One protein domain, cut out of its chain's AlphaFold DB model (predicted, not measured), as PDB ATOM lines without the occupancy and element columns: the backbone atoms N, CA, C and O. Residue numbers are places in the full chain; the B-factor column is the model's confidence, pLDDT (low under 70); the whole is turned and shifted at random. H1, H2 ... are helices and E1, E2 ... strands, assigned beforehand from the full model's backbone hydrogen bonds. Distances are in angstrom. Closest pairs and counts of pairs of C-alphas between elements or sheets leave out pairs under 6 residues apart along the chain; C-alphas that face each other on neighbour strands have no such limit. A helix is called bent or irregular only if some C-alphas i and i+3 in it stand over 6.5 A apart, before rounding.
ATOM      1  N   TYR A   5       6.304  50.343  -1.746       46.75
ATOM      2  CA  TYR A   5       6.331  50.020  -0.317       46.75
ATOM      3  C   TYR A   5       4.943  49.940   0.344       46.75
ATOM      4  O   TYR A   5       4.780  49.238   1.340       46.75
ATOM      5  N   GLU A   6       3.918  50.595  -0.212       43.97
ATOM      6  CA  GLU A   6       2.532  50.518   0.285       43.97
ATOM      7  C   GLU A   6       1.872  49.172  -0.051       43.97
ATOM      8  O   GLU A   6       0.830  48.821   0.503       43.97
ATOM      9  N   THR A   7       2.476  48.413  -0.968       54.12
ATOM     10  CA  THR A   7       1.990  47.104  -1.430       54.12
ATOM     11  C   THR A   7       2.631  45.944  -0.666       54.12
ATOM     12  O   THR A   7       2.237  44.787  -0.836       54.12
ATOM     13  N   TRP A   8       3.627  46.225   0.179       62.78
ATOM     14  CA  TRP A   8       4.365  45.201   0.904       62.78
ATOM     15  C   TRP A   8       3.551  44.639   2.068       62.78
ATOM     16  O   TRP A   8       3.015  45.354   2.912       62.78
ATOM     17  N   SER A   9       3.483  43.311   2.136       59.66
ATOM     18  CA  SER A   9       2.841  42.630   3.252       59.66
ATOM     19  C   SER A   9       3.714  42.738   4.504       59.66
ATOM     20  O   SER A   9       4.824  42.223   4.541       59.66
ATOM     21  N   ALA A  10       3.174  43.307   5.585       61.88
ATOM     22  CA  ALA A  10       3.824  43.313   6.903       61.88
ATOM     23  C   ALA A  10       3.778  41.944   7.625       61.88
ATOM     24  O   ALA A  10       4.300  41.792   8.730       61.88
ATOM     25  N   ARG A  11       3.111  40.933   7.048       65.19
ATOM     26  CA  ARG A  11       2.906  39.622   7.685       65.19
ATOM     27  C   ARG A  11       4.068  38.672   7.411       65.19
ATOM     28  O   ARG A  11       4.444  38.457   6.263       65.19
ATOM     29  N   LYS A  12       4.561  38.021   8.471       65.88
ATOM     30  CA  LYS A  12       5.641  37.026   8.404       65.88
ATOM     31  C   LYS A  12       5.267  35.845   7.498       65.88
ATOM     32  O   LYS A  12       4.182  35.272   7.636       65.88
ATOM     33  N   ILE A  13       6.201  35.450   6.633       69.88
ATOM     34  CA  ILE A  13       6.139  34.201   5.865       69.88
ATOM     35  C   ILE A  13       6.237  33.020   6.833       69.88
ATOM     36  O   ILE A  13       7.199  32.917   7.599       69.88
ATOM     37  N   LYS A  14       5.240  32.134   6.800       70.31
ATOM     38  CA  LYS A  14       5.198  30.919   7.624       70.31
ATOM     39  C   LYS A  14       5.662  29.695   6.842       70.31
ATOM     40  O   LYS A  14       6.384  28.864   7.381       70.31
ATOM     41  N   GLU A  15       5.253  29.606   5.582       69.81
ATOM     42  CA  GLU A  15       5.519  28.457   4.726       69.81
ATOM     43  C   GLU A  15       5.701  28.909   3.281       69.81
ATOM     44  O   GLU A  15       5.029  29.836   2.822       69.81
ATOM     45  N   VAL A  16       6.609  28.236   2.579       73.56
ATOM     46  CA  VAL A  16       6.836  28.397   1.146       73.56
ATOM     47  C   VAL A  16       6.776  27.016   0.514       73.56
ATOM     48  O   VAL A  16       7.534  26.127   0.895       73.56
ATOM     49  N   LYS A  17       5.922  26.855  -0.494       77.50
ATOM     50  CA  LYS A  17       5.875  25.656  -1.328       77.50
ATOM     51  C   LYS A  17       6.141  26.031  -2.776       77.50
ATOM     52  O   LYS A  17       5.370  26.776  -3.375       77.50
ATOM     53  N   VAL A  18       7.206  25.484  -3.354       73.94
ATOM     54  CA  VAL A  18       7.494  25.668  -4.779       73.94
ATOM     55  C   VAL A  18       6.658  24.678  -5.589       73.94
ATOM     56  O   VAL A  18       6.614  23.487  -5.280       73.94
ATOM     57  N   THR A  19       5.948  25.166  -6.600       68.12
ATOM     58  CA  THR A  19       5.105  24.357  -7.489       68.12
ATOM     59  C   THR A  19       5.517  24.560  -8.944       68.12
ATOM     60  O   THR A  19       5.737  25.699  -9.356       68.12
ATOM     61  N   ARG A  20       5.550  23.447  -9.705       65.00
ATOM     62  CA  ARG A  20       6.050  23.249 -11.095       65.00
ATOM     63  C   ARG A  20       7.507  22.764 -11.201       65.00
ATOM     64  O   ARG A  20       8.229  22.862 -10.212       65.00
ATOM     65  N   PRO A  21       7.914  22.186 -12.357       57.19
ATOM     66  CA  PRO A  21       9.252  21.634 -12.523       57.19
ATOM     67  C   PRO A  21      10.289  22.742 -12.407       57.19
ATOM     68  O   PRO A  21      10.179  23.784 -13.055       57.19
ATOM     69  N   ILE A  22      11.287  22.499 -11.568       63.91
ATOM     70  CA  ILE A  22      12.457  23.353 -11.410       63.91
ATOM     71  C   ILE A  22      13.564  22.667 -12.198       63.91
ATOM     72  O   ILE A  22      14.437  22.018 -11.637       63.91
ATOM     73  N   ASP A  23      13.473  22.751 -13.520       62.69
ATOM     74  CA  ASP A  23      14.591  22.375 -14.377       62.69
ATOM     75  C   ASP A  23      15.505  23.591 -14.529       62.69
ATOM     76  O   ASP A  23      15.024  24.731 -14.557       62.69
ATOM     77  N   ALA A  24      16.810  23.354 -14.682       59.31
ATOM     78  CA  ALA A  24      17.844  24.391 -14.757       59.31
ATOM     79  C   ALA A  24      17.563  25.507 -15.790       59.31
ATOM     80  O   ALA A  24      18.088  26.601 -15.644       59.31
ATOM     81  N   ASN A  25      16.682  25.278 -16.774       61.97
ATOM     82  CA  ASN A  25      16.326  26.249 -17.817       61.97
ATOM     83  C   ASN A  25      14.866  26.754 -17.768       61.97
ATOM     84  O   ASN A  25      14.459  27.513 -18.646       61.97
ATOM     85  N   ARG A  26      14.032  26.325 -16.806       64.88
ATOM     86  CA  ARG A  26      12.578  26.644 -16.770       64.88
ATOM     87  C   ARG A  26      12.077  27.202 -15.434       64.88
ATOM     88  O   ARG A  26      10.875  27.398 -15.250       64.88
ATOM     89  N   PHE A  27      12.994  27.514 -14.524       69.56
ATOM     90  CA  PHE A  27      12.698  27.972 -13.169       69.56
ATOM     91  C   PHE A  27      12.229  29.441 -12.996       69.56
ATOM     92  O   PHE A  27      11.663  29.712 -11.939       69.56
ATOM     93  N   PRO A  28      12.355  30.396 -13.952       68.62
ATOM     94  CA  PRO A  28      11.811  31.754 -13.764       68.62
ATOM     95  C   PRO A  28      10.296  31.775 -13.509       68.62
ATOM     96  O   PRO A  28       9.788  32.602 -12.757       68.62
ATOM     97  N   ASN A  29       9.585  30.794 -14.078       69.00
ATOM     98  CA  ASN A  29       8.148  30.581 -13.900       69.00
ATOM     99  C   ASN A  29       7.810  29.662 -12.710       69.00
ATOM    100  O   ASN A  29       6.658  29.226 -12.582       69.00
ATOM    101  N   ALA A  30       8.796  29.309 -11.875       74.00
ATOM    102  CA  ALA A  30       8.561  28.548 -10.656       74.00
ATOM    103  C   ALA A  30       7.624  29.347  -9.749       74.00
ATOM    104  O   ALA A  30       7.870  30.519  -9.465       74.00
ATOM    105  N   LYS A  31       6.527  28.716  -9.327       80.19
ATOM    106  CA  LYS A  31       5.507  29.366  -8.506       80.19
ATOM    107  C   LYS A  31       5.782  29.098  -7.037       80.19
ATOM    108  O   LYS A  31       5.782  27.941  -6.615       80.19
ATOM    109  N   PHE A  32       5.953  30.153  -6.259       80.19
ATOM    110  CA  PHE A  32       6.046  30.113  -4.809       80.19
ATOM    111  C   PHE A  32       4.665  30.344  -4.227       80.19
ATOM    112  O   PHE A  32       4.101  31.428  -4.338       80.19
ATOM    113  N   ASN A  33       4.131  29.308  -3.597       82.69
ATOM    114  CA  ASN A  33       2.952  29.404  -2.759       82.69
ATOM    115  C   ASN A  33       3.418  29.782  -1.360       82.69
ATOM    116  O   ASN A  33       4.043  28.974  -0.673       82.69
ATOM    117  N   VAL A  34       3.146  31.015  -0.958       78.12
ATOM    118  CA  VAL A  34       3.594  31.590   0.304       78.12
ATOM    119  C   VAL A  34       2.397  31.833   1.206       78.12
ATOM    120  O   VAL A  34       1.513  32.629   0.889       78.12
ATOM    121  N   ALA A  35       2.374  31.149   2.345       77.50
ATOM    122  CA  ALA A  35       1.388  31.383   3.392       77.50
ATOM    123  C   ALA A  35       1.923  32.430   4.379       77.50
ATOM    124  O   ALA A  35       3.039  32.295   4.900       77.50
ATOM    125  N   ARG A  36       1.130  33.476   4.645       75.81
ATOM    126  CA  ARG A  36       1.510  34.592   5.529       75.81
ATOM    127  C   ARG A  36       0.595  34.682   6.755       75.81
ATOM    128  O   ARG A  36      -0.629  34.717   6.632       75.81
ATOM    129  N   GLY A  37       1.189  34.820   7.943       69.19
ATOM    130  CA  GLY A  37       0.451  34.970   9.206       69.19
ATOM    131  C   GLY A  37      -0.360  33.732   9.627       69.19
ATOM    132  O   GLY A  37      -0.033  32.603   9.267       69.19
ATOM    133  N   SER A  38      -1.396  33.943  10.446       61.69
ATOM    134  CA  SER A  38      -2.320  32.896  10.926       61.69
ATOM    135  C   SER A  38      -3.453  32.579   9.946       61.69
ATOM    136  O   SER A  38      -4.118  31.557  10.077       61.69
ATOM    137  N   THR A  39      -3.671  33.444   8.959       58.53
ATOM    138  CA  THR A  39      -4.647  33.244   7.890       58.53
ATOM    139  C   THR A  39      -4.109  32.261   6.859       58.53
ATOM    140  O   THR A  39      -3.037  32.486   6.307       58.53
ATOM    141  N   SER A  40      -4.884  31.229   6.522       60.72
ATOM    142  CA  SER A  40      -4.587  30.238   5.470       60.72
ATOM    143  C   SER A  40      -4.566  30.811   4.040       60.72
ATOM    144  O   SER A  40      -4.724  30.068   3.073       60.72
ATOM    145  N   GLN A  41      -4.420  32.129   3.879       66.69
ATOM    146  CA  GLN A  41      -4.309  32.760   2.571       66.69
ATOM    147  C   GLN A  41      -2.932  32.460   1.979       66.69
ATOM    148  O   GLN A  41      -1.895  32.887   2.492       66.69
ATOM    149  N   VAL A  42      -2.956  31.695   0.891       74.69
ATOM    150  CA  VAL A  42      -1.789  31.364   0.083       74.69
ATOM    151  C   VAL A  42      -1.669  32.407  -1.017       74.69
ATOM    152  O   VAL A  42      -2.549  32.525  -1.868       74.69
ATOM    153  N   HIS A  43      -0.575  33.157  -1.007       77.81
ATOM    154  CA  HIS A  43      -0.206  34.028  -2.114       77.81
ATOM    155  C   HIS A  43       0.693  33.268  -3.074       77.81
ATOM    156  O   HIS A  43       1.613  32.580  -2.644       77.81
ATOM    157  N   VAL A  44       0.431  33.403  -4.368       81.44
ATOM    158  CA  VAL A  44       1.235  32.768  -5.410       81.44
ATOM    159  C   VAL A  44       2.002  33.848  -6.150       81.44
ATOM    160  O   VAL A  44       1.386  34.785  -6.649       81.44
ATOM    161  N   PHE A  45       3.317  33.704  -6.236       80.69
ATOM    162  CA  PHE A  45       4.164  34.571  -7.055       80.69
ATOM    163  C   PHE A  45       5.268  33.763  -7.739       80.69
ATOM    164  O   PHE A  45       5.477  32.592  -7.427       80.69
ATOM    165  N   THR A  46       5.963  34.370  -8.688       83.56
ATOM    166  CA  THR A  46       7.082  33.796  -9.443       83.56
ATOM    167  C   THR A  46       8.364  34.591  -9.214       83.56
ATOM    168  O   THR A  46       8.328  35.672  -8.631       83.56
ATOM    169  N   LEU A  47       9.515  34.089  -9.674       78.94
ATOM    170  CA  LEU A  47      10.768  34.851  -9.565       78.94
ATOM    171  C   LEU A  47      10.706  36.183 -10.328       78.94
ATOM    172  O   LEU A  47      11.340  37.146  -9.909       78.94
ATOM    173  N   ALA A  48       9.911  36.259 -11.399       80.38
ATOM    174  CA  ALA A  48       9.678  37.496 -12.141       80.38
ATOM    175  C   ALA A  48       8.913  38.555 -11.324       80.38
ATOM    176  O   ALA A  48       9.055  39.745 -11.582       80.38
ATOM    177  N   ASP A  49       8.144  38.137 -10.315       80.62
ATOM    178  CA  ASP A  49       7.392  39.046  -9.449       80.62
ATOM    179  C   ASP A  49       8.242  39.601  -8.296       80.62
ATOM    180  O   ASP A  49       7.763  40.466  -7.562       80.62
ATOM    181  N   LEU A  50       9.484  39.123  -8.111       80.38
ATOM    182  CA  LEU A  50      10.349  39.532  -6.998       80.38
ATOM    183  C   LEU A  50      10.451  41.055  -6.845       80.38
ATOM    184  O   LEU A  50      10.193  41.500  -5.729       80.38
ATOM    185  N   PRO A  51      10.705  41.863  -7.899       80.69
ATOM    186  CA  PRO A  51      10.802  43.323  -7.777       80.69
ATOM    187  C   PRO A  51       9.564  43.995  -7.163       80.69
ATOM    188  O   PRO A  51       9.653  45.088  -6.613       80.69
ATOM    189  N   CYS A  52       8.401  43.344  -7.224       79.44
ATOM    190  CA  CYS A  52       7.148  43.838  -6.654       79.44
ATOM    191  C   CYS A  52       6.929  43.403  -5.191       79.44
ATOM    192  O   CYS A  52       5.930  43.776  -4.574       79.44
ATOM    193  N   ILE A  53       7.827  42.594  -4.628       79.12
ATOM    194  CA  ILE A  53       7.744  42.021  -3.281       79.12
ATOM    195  C   ILE A  53       8.779  42.698  -2.380       79.12
ATOM    196  O   ILE A  53       9.851  43.082  -2.831       79.12
ATOM    197  N   ASN A  54       8.479  42.789  -1.085       81.69
ATOM    198  CA  ASN A  54       9.411  43.300  -0.086       81.69
ATOM    199  C   ASN A  54      10.763  42.544  -0.146       81.69
ATOM    200  O   ASN A  54      10.767  41.323   0.045       81.69
ATOM    201  N   PRO A  55      11.906  43.232  -0.321       82.38
ATOM    202  CA  PRO A  55      13.234  42.608  -0.347       82.38
ATOM    203  C   PRO A  55      13.561  41.767   0.898       82.38
ATOM    204  O   PRO A  55      14.280  40.768   0.822       82.38
ATOM    205  N   TYR A  56      12.985  42.099   2.057       82.56
ATOM    206  CA  TYR A  56      13.107  41.287   3.270       82.56
ATOM    207  C   TYR A  56      12.514  39.878   3.095       82.56
ATOM    208  O   TYR A  56      13.060  38.891   3.597       82.56
ATOM    209  N   GLU A  57      11.420  39.758   2.339       81.69
ATOM    210  CA  GLU A  57      10.822  38.465   2.009       81.69
ATOM    211  C   GLU A  57      11.729  37.636   1.089       81.69
ATOM    212  O   GLU A  57      11.740  36.409   1.212       81.69
ATOM    213  N   TRP A  58      12.551  38.268   0.243       86.69
ATOM    214  CA  TRP A  58      13.511  37.559  -0.614       86.69
ATOM    215  C   TRP A  58      14.582  36.862   0.233       86.69
ATOM    216  O   TRP A  58      14.922  35.706  -0.013       86.69
ATOM    217  N   ILE A  59      15.059  37.529   1.291       86.88
ATOM    218  CA  ILE A  59      16.035  36.968   2.237       86.88
ATOM    219  C   ILE A  59      15.434  35.785   3.006       86.88
ATOM    220  O   ILE A  59      16.107  34.773   3.221       86.88
ATOM    221  N   ILE A  60      14.170  35.887   3.430       86.00
ATOM    222  CA  ILE A  60      13.474  34.775   4.096       86.00
ATOM    223  C   ILE A  60      13.320  33.594   3.137       86.00
ATOM    224  O   ILE A  60      13.633  32.463   3.515       86.00
ATOM    225  N   LEU A  61      12.878  33.853   1.906       86.19
ATOM    226  CA  LEU A  61      12.732  32.839   0.866       86.19
ATOM    227  C   LEU A  61      14.062  32.119   0.614       86.19
ATOM    228  O   LEU A  61      14.109  30.891   0.650       86.19
ATOM    229  N   TYR A  62      15.153  32.869   0.466       88.88
ATOM    230  CA  TYR A  62      16.499  32.326   0.294       88.88
ATOM    231  C   TYR A  62      16.900  31.395   1.447       88.88
ATOM    232  O   TYR A  62      17.310  30.258   1.217       88.88
ATOM    233  N   LYS A  63      16.697  31.824   2.700       89.00
ATOM    234  CA  LYS A  63      16.993  31.006   3.892       89.00
ATOM    235  C   LYS A  63      16.162  29.726   3.969       89.00
ATOM    236  O   LYS A  63      16.653  28.719   4.475       89.00
ATOM    237  N   LEU A  64      14.910  29.760   3.516       86.88
ATOM    238  CA  LEU A  64      14.048  28.579   3.488       86.88
ATOM    239  C   LEU A  64      14.498  27.588   2.414       86.88
ATOM    240  O   LEU A  64      14.615  26.401   2.706       86.88
ATOM    241  N   LEU A  65      14.811  28.071   1.210       87.00
ATOM    242  CA  LEU A  65      15.251  27.226   0.098       87.00
ATOM    243  C   LEU A  65      16.600  26.548   0.375       87.00
ATOM    244  O   LEU A  65      16.774  25.388   0.005       87.00
ATOM    245  N   LEU A  66      17.507  27.208   1.105       89.94
ATOM    246  CA  LEU A  66      18.784  26.624   1.547       89.94
ATOM    247  C   LEU A  66      18.640  25.348   2.399       89.94
ATOM    248  O   LEU A  66      19.611  24.614   2.565       89.94
ATOM    249  N   ARG A  67      17.457  25.059   2.956       89.12
ATOM    250  CA  ARG A  67      17.211  23.808   3.697       89.12
ATOM    251  C   ARG A  67      17.095  22.589   2.781       89.12
ATOM    252  O   ARG A  67      17.312  21.471   3.229       89.12
ATOM    253  N   GLU A  68      16.771  22.809   1.511       86.44
ATOM    254  CA  GLU A  68      16.597  21.780   0.482       86.44
ATOM    255  C   GLU A  68      17.469  22.120  -0.745       86.44
ATOM    256  O   GLU A  68      17.014  22.058  -1.888       86.44
ATOM    257  N   THR A  69      18.737  22.496  -0.524       85.62
ATOM    258  CA  THR A  69      19.637  23.012  -1.578       85.62
ATOM    259  C   THR A  69      19.712  22.118  -2.813       85.62
ATOM    260  O   THR A  69      19.619  22.625  -3.922       85.62
ATOM    261  N   GLN A  70      19.793  20.794  -2.639       85.00
ATOM    262  CA  GLN A  70      19.862  19.839  -3.758       85.00
ATOM    263  C   GLN A  70      18.654  19.923  -4.704       85.00
ATOM    264  O   GLN A  70      18.771  19.634  -5.889       85.00
ATOM    265  N   LYS A  71      17.487  20.321  -4.190       83.56
ATOM    266  CA  LYS A  71      16.240  20.410  -4.957       83.56
ATOM    267  C   LYS A  71      16.047  21.777  -5.610       83.56
ATOM    268  O   LYS A  71      15.337  21.892  -6.607       83.56
ATOM    269  N   TYR A  72      16.636  22.817  -5.027       85.12
ATOM    270  CA  TYR A  72      16.364  24.208  -5.385       85.12
ATOM    271  C   TYR A  72      17.605  24.983  -5.835       85.12
ATOM    272  O   TYR A  72      17.536  26.203  -5.929       85.12
ATOM    273  N   GLU A  73      18.716  24.313  -6.136       86.94
ATOM    274  CA  GLU A  73      20.009  24.933  -6.453       86.94
ATOM    275  C   GLU A  73      19.906  26.070  -7.483       86.94
ATOM    276  O   GLU A  73      20.335  27.191  -7.209       86.94
ATOM    277  N   ALA A  74      19.248  25.828  -8.623       84.50
ATOM    278  CA  ALA A  74      19.063  26.839  -9.669       84.50
ATOM    279  C   ALA A  74      18.270  28.067  -9.179       84.50
ATOM    280  O   ALA A  74      18.621  29.210  -9.472       84.50
ATOM    281  N   VAL A  75      17.225  27.843  -8.377       85.00
ATOM    282  CA  VAL A  75      16.394  28.912  -7.797       85.00
ATOM    283  C   VAL A  75      17.186  29.707  -6.762       85.00
ATOM    284  O   VAL A  75      17.113  30.933  -6.745       85.00
ATOM    285  N   ILE A  76      17.956  29.022  -5.915       88.75
ATOM    286  CA  ILE A  76      18.816  29.630  -4.895       88.75
ATOM    287  C   ILE A  76      19.869  30.514  -5.562       88.75
ATOM    288  O   ILE A  76      20.072  31.649  -5.129       88.75
ATOM    289  N   HIS A  77      20.509  30.018  -6.623       87.75
ATOM    290  CA  HIS A  77      21.513  30.766  -7.372       87.75
ATOM    291  C   HIS A  77      20.924  32.051  -7.964       87.75
ATOM    292  O   HIS A  77      21.462  33.137  -7.745       87.75
ATOM    293  N   TYR A  78      19.779  31.951  -8.641       86.56
ATOM    294  CA  TYR A  78      19.119  33.115  -9.226       86.56
ATOM    295  C   TYR A  78      18.641  34.118  -8.171       86.56
ATOM    296  O   TYR A  78      18.875  35.316  -8.303       86.56
ATOM    297  N   LEU A  79      18.019  33.643  -7.090       88.31
ATOM    298  CA  LEU A  79      17.557  34.507  -6.005       88.31
ATOM    299  C   LEU A  79      18.724  35.250  -5.342       88.31
ATOM    300  O   LEU A  79      18.596  36.430  -5.024       88.31
ATOM    301  N   LYS A  80      19.881  34.595  -5.186       90.75
ATOM    302  CA  LYS A  80      21.107  35.238  -4.699       90.75
ATOM    303  C   LYS A  80      21.575  36.350  -5.638       90.75
ATOM    304  O   LYS A  80      21.914  37.425  -5.152       90.75
ATOM    305  N   LEU A  81      21.580  36.110  -6.952       89.69
ATOM    306  CA  LEU A  81      21.936  37.133  -7.941       89.69
ATOM    307  C   LEU A  81      20.988  38.334  -7.868       89.69
ATOM    308  O   LEU A  81      21.459  39.463  -7.790       89.69
ATOM    309  N   MET A  82      19.677  38.097  -7.800       87.69
ATOM    310  CA  MET A  82      18.678  39.166  -7.671       87.69
ATOM    311  C   MET A  82      18.876  40.003  -6.402       87.69
ATOM    312  O   MET A  82      18.811  41.226  -6.465       87.69
ATOM    313  N   ILE A  83      19.156  39.365  -5.259       89.06
ATOM    314  CA  ILE A  83      19.439  40.076  -4.003       89.06
ATOM    315  C   ILE A  83      20.689  40.957  -4.142       89.06
ATOM    316  O   ILE A  83      20.670  42.103  -3.704       89.06
ATOM    317  N   ILE A  84      21.766  40.441  -4.745       90.00
ATOM    318  CA  ILE A  84      23.010  41.202  -4.942       90.00
ATOM    319  C   ILE A  84      22.766  42.407  -5.854       90.00
ATOM    320  O   ILE A  84      23.142  43.515  -5.486       90.00
ATOM    321  N   LEU A  85      22.110  42.197  -7.000       89.31
ATOM    322  CA  LEU A  85      21.814  43.261  -7.962       89.31
ATOM    323  C   LEU A  85      20.942  44.355  -7.342       89.31
ATOM    324  O   LEU A  85      21.251  45.528  -7.498       89.31
ATOM    325  N   TYR A  86      19.917  43.977  -6.573       86.50
ATOM    326  CA  TYR A  86      19.069  44.940  -5.871       86.50
ATOM    327  C   TYR A  86      19.855  45.776  -4.851       86.50
ATOM    328  O   TYR A  86      19.697  46.990  -4.792       86.50
ATOM    329  N   ILE A  87      20.728  45.148  -4.053       86.25
ATOM    330  CA  ILE A  87      21.577  45.875  -3.092       86.25
ATOM    331  C   ILE A  87      22.518  46.842  -3.821       86.25
ATOM    332  O   ILE A  87      22.719  47.958  -3.350       86.25
ATOM    333  N   GLN A  88      23.092  46.422  -4.952       87.56
ATOM    334  CA  GLN A  88      23.953  47.278  -5.767       87.56
ATOM    335  C   GLN A  88      23.183  48.470  -6.340       87.56
ATOM    336  O   GLN A  88      23.651  49.592  -6.200       87.56
ATOM    337  N   GLU A  89      22.006  48.241  -6.921       86.75
ATOM    338  CA  GLU A  89      21.150  49.290  -7.486       86.75
ATOM    339  C   GLU A  89      20.751  50.330  -6.432       86.75
ATOM    340  O   GLU A  89      20.962  51.523  -6.638       86.75
ATOM    341  N   VAL A  90      20.264  49.886  -5.267       83.50
ATOM    342  CA  VAL A  90      19.920  50.788  -4.154       83.50
ATOM    343  C   VAL A  90      21.151  51.558  -3.671       83.50
ATOM    344  O   VAL A  90      21.075  52.763  -3.466       83.50
ATOM    345  N   GLY A  91      22.300  50.888  -3.542       82.00
ATOM    346  CA  GLY A  91      23.548  51.542  -3.148       82.00
ATOM    347  C   GLY A  91      24.022  52.597  -4.152       82.00
ATOM    348  O   GLY A  91      24.515  53.643  -3.741       82.00
ATOM    349  N   THR A  92      23.857  52.361  -5.454       84.25
ATOM    350  CA  THR A  92      24.164  53.354  -6.495       84.25
ATOM    351  C   THR A  92      23.221  54.550  -6.413       84.25
ATOM    352  O   THR A  92      23.694  55.682  -6.429       84.25
ATOM    353  N   MET A  93      21.915  54.318  -6.249       80.44
ATOM    354  CA  MET A  93      20.943  55.402  -6.077       80.44
ATOM    355  C   MET A  93      21.249  56.264  -4.845       80.44
ATOM    356  O   MET A  93      21.146  57.486  -4.916       80.44
ATOM    357  N   ASP A  94      21.652  55.652  -3.728       72.62
ATOM    358  CA  ASP A  94      22.029  56.387  -2.516       72.62
ATOM    359  C   ASP A  94      23.250  57.292  -2.755       72.62
ATOM    360  O   ASP A  94      23.279  58.425  -2.275       72.62
ATOM    361  N   VAL A  95      24.242  56.829  -3.526       69.50
ATOM    362  CA  VAL A  95      25.411  57.642  -3.906       69.50
ATOM    363  C   VAL A  95      25.000  58.803  -4.815       69.50
ATOM    364  O   VAL A  95      25.398  59.937  -4.557       69.50
ATOM    365  N   GLU A  96      24.158  58.558  -5.821       68.19
ATOM    366  CA  GLU A  96      23.669  59.601  -6.735       68.19
ATOM    367  C   GLU A  96      22.852  60.681  -6.006       68.19
ATOM    368  O   GLU A  96      22.983  61.867  -6.305       68.19
ATOM    369  N   ILE A  97      22.043  60.308  -5.010       62.53
ATOM    370  CA  ILE A  97      21.298  61.271  -4.184       62.53
ATOM    371  C   ILE A  97      22.253  62.161  -3.378       62.53
ATOM    372  O   ILE A  97      21.998  63.356  -3.243       62.53
ATOM    373  N   VAL A  98      23.346  61.600  -2.855       62.19
ATOM    374  CA  VAL A  98      24.362  62.362  -2.111       62.19
ATOM    375  C   VAL A  98      25.142  63.312  -3.025       62.19
ATOM    376  O   VAL A  98      25.533  64.377  -2.569       62.19
ATOM    377  N   GLU A  99      25.352  62.969  -4.297       57.47
ATOM    378  CA  GLU A  99      26.038  63.849  -5.259       57.47
ATOM    379  C   GLU A  99      25.173  65.025  -5.750       57.47
ATOM    380  O   GLU A  99      25.709  66.028  -6.223       57.47
ATOM    381  N   VAL A 100      23.845  64.914  -5.654       59.25
ATOM    382  CA  VAL A 100      22.887  65.938  -6.111       59.25
ATOM    383  C   VAL A 100      22.453  66.901  -4.987       59.25
ATOM    384  O   VAL A 100      21.909  67.969  -5.286       59.25
ATOM    385  N   LEU A 101      22.687  66.555  -3.716       52.25
ATOM    386  CA  LEU A 101      22.385  67.382  -2.532       52.25
ATOM    387  C   LEU A 101      23.563  68.273  -2.114       52.25
ATOM    388  O   LEU A 101      23.280  69.422  -1.701       52.25
TER     389      LEU A 101
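AT A GLANCE: This is residues 5 to 101 of the 101 residues of an uncharacterized protein of Lactuca saligna (UniProt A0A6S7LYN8). A small sheet of three strands, only just strongly twisted, with its C-alphas up to 4.5 A off the best plane, has the first arm of a long bent helix, H2a, packed across one face at the E1 side, over E1 and only just over E2; the helix then folds back on itself, and its second, longer arm, H2b, runs beside the first and past it, and residues 88 to 101 stick out from the body. A short helix, H1, sits between the end of the sheet's last strand and the bent helix. The printed part has 97 residues, with E1, E2, E3, H1 and H2 in that order along the chain; the sheet order is E1 E2 E3, antiparallel, and the class is mixed, helices and strands. It is only just compact, close to loose, with a radius of gyration of the C-alphas of 15.0 A, and it spans 47 by 33 by 21 A.

HOW THE PARTS SIT: E1, residues 13 to 19, and E2, residues 31 to 36, form an antiparallel hairpin at 160 degrees, with N 17 and O 33 within hydrogen-bond range at 2.8 A. E2 and E3, residues 42 to 46, form another at 144 degrees, with N 34 and O 43 at 2.8 A. The three make a meander, each strand the antiparallel neighbour of the one before. H1, residues 47 to 52, only just is on the sheet, with 5 pairs of C-alphas within 10 A, and only grazes it. H2, residues 55 to 100, was assigned as one helix by its hydrogen bonds but is bent, with C-alphas 67 and 70 8.9 A apart; its arms are H2a, residues 55 to 67, and H2b, residues 70 to 100. H2a is on the sheet at a height of 9.5 A, over E1 and only just over E2, with 3 of its C-alphas falling on E2, and runs across the strands, at 65 degrees to E1 on the local plane. The closest C-alphas of E1 and H2a, those of Val 16 and Leu 61, are 7.4 A apart. H2b touches H2a with residues 72 to 83 alone; the closest C-alphas, those of Tyr 62 and Ile 76, are 6.3 A apart. The two arms run opposite ways at a shallow tilt of 25 degrees. H2b is not on the sheet. H1 is close to H2b but not clearly touching, the closest C-alphas being those of Leu 47 and Leu 79, 7.7 A apart. O i to N i+4 pairs are within range in 0 of 2 in H1, where 2 of 3 O i to N i+3 pairs are, 8 of 9 in H2a and 25 of 27 in H2b.

IN THESE COORDINATES: E1 begins at C-alpha 13 (6.139, 34.201, 5.865) and is 16.6 A long. E2 is 15.5 A long, and E3 13.2 A. H1 is irregular, with C-alphas 48 and 51 7.4 A apart. H2a is 19.6 A long. H2b, 46.3 A long, is irregular too, with C-alphas 71 and 74 8.5 A apart, has a kink of 30 degrees near residue 77, and ends at C-alpha 100 (22.887, 65.938, -6.111).

THE WHOLE: The C-alphas farthest apart, those of Pro 21 and Leu 101, are 48.6 A apart. The printed part has no cut. The link from E1 to E2 is long, with 11 residues; the others are tight. Mean pLDDT of the printed part is 76.1; residues 5 to 13, 15, 19 to 29, 37 to 41 and 95 to 101 are under 70.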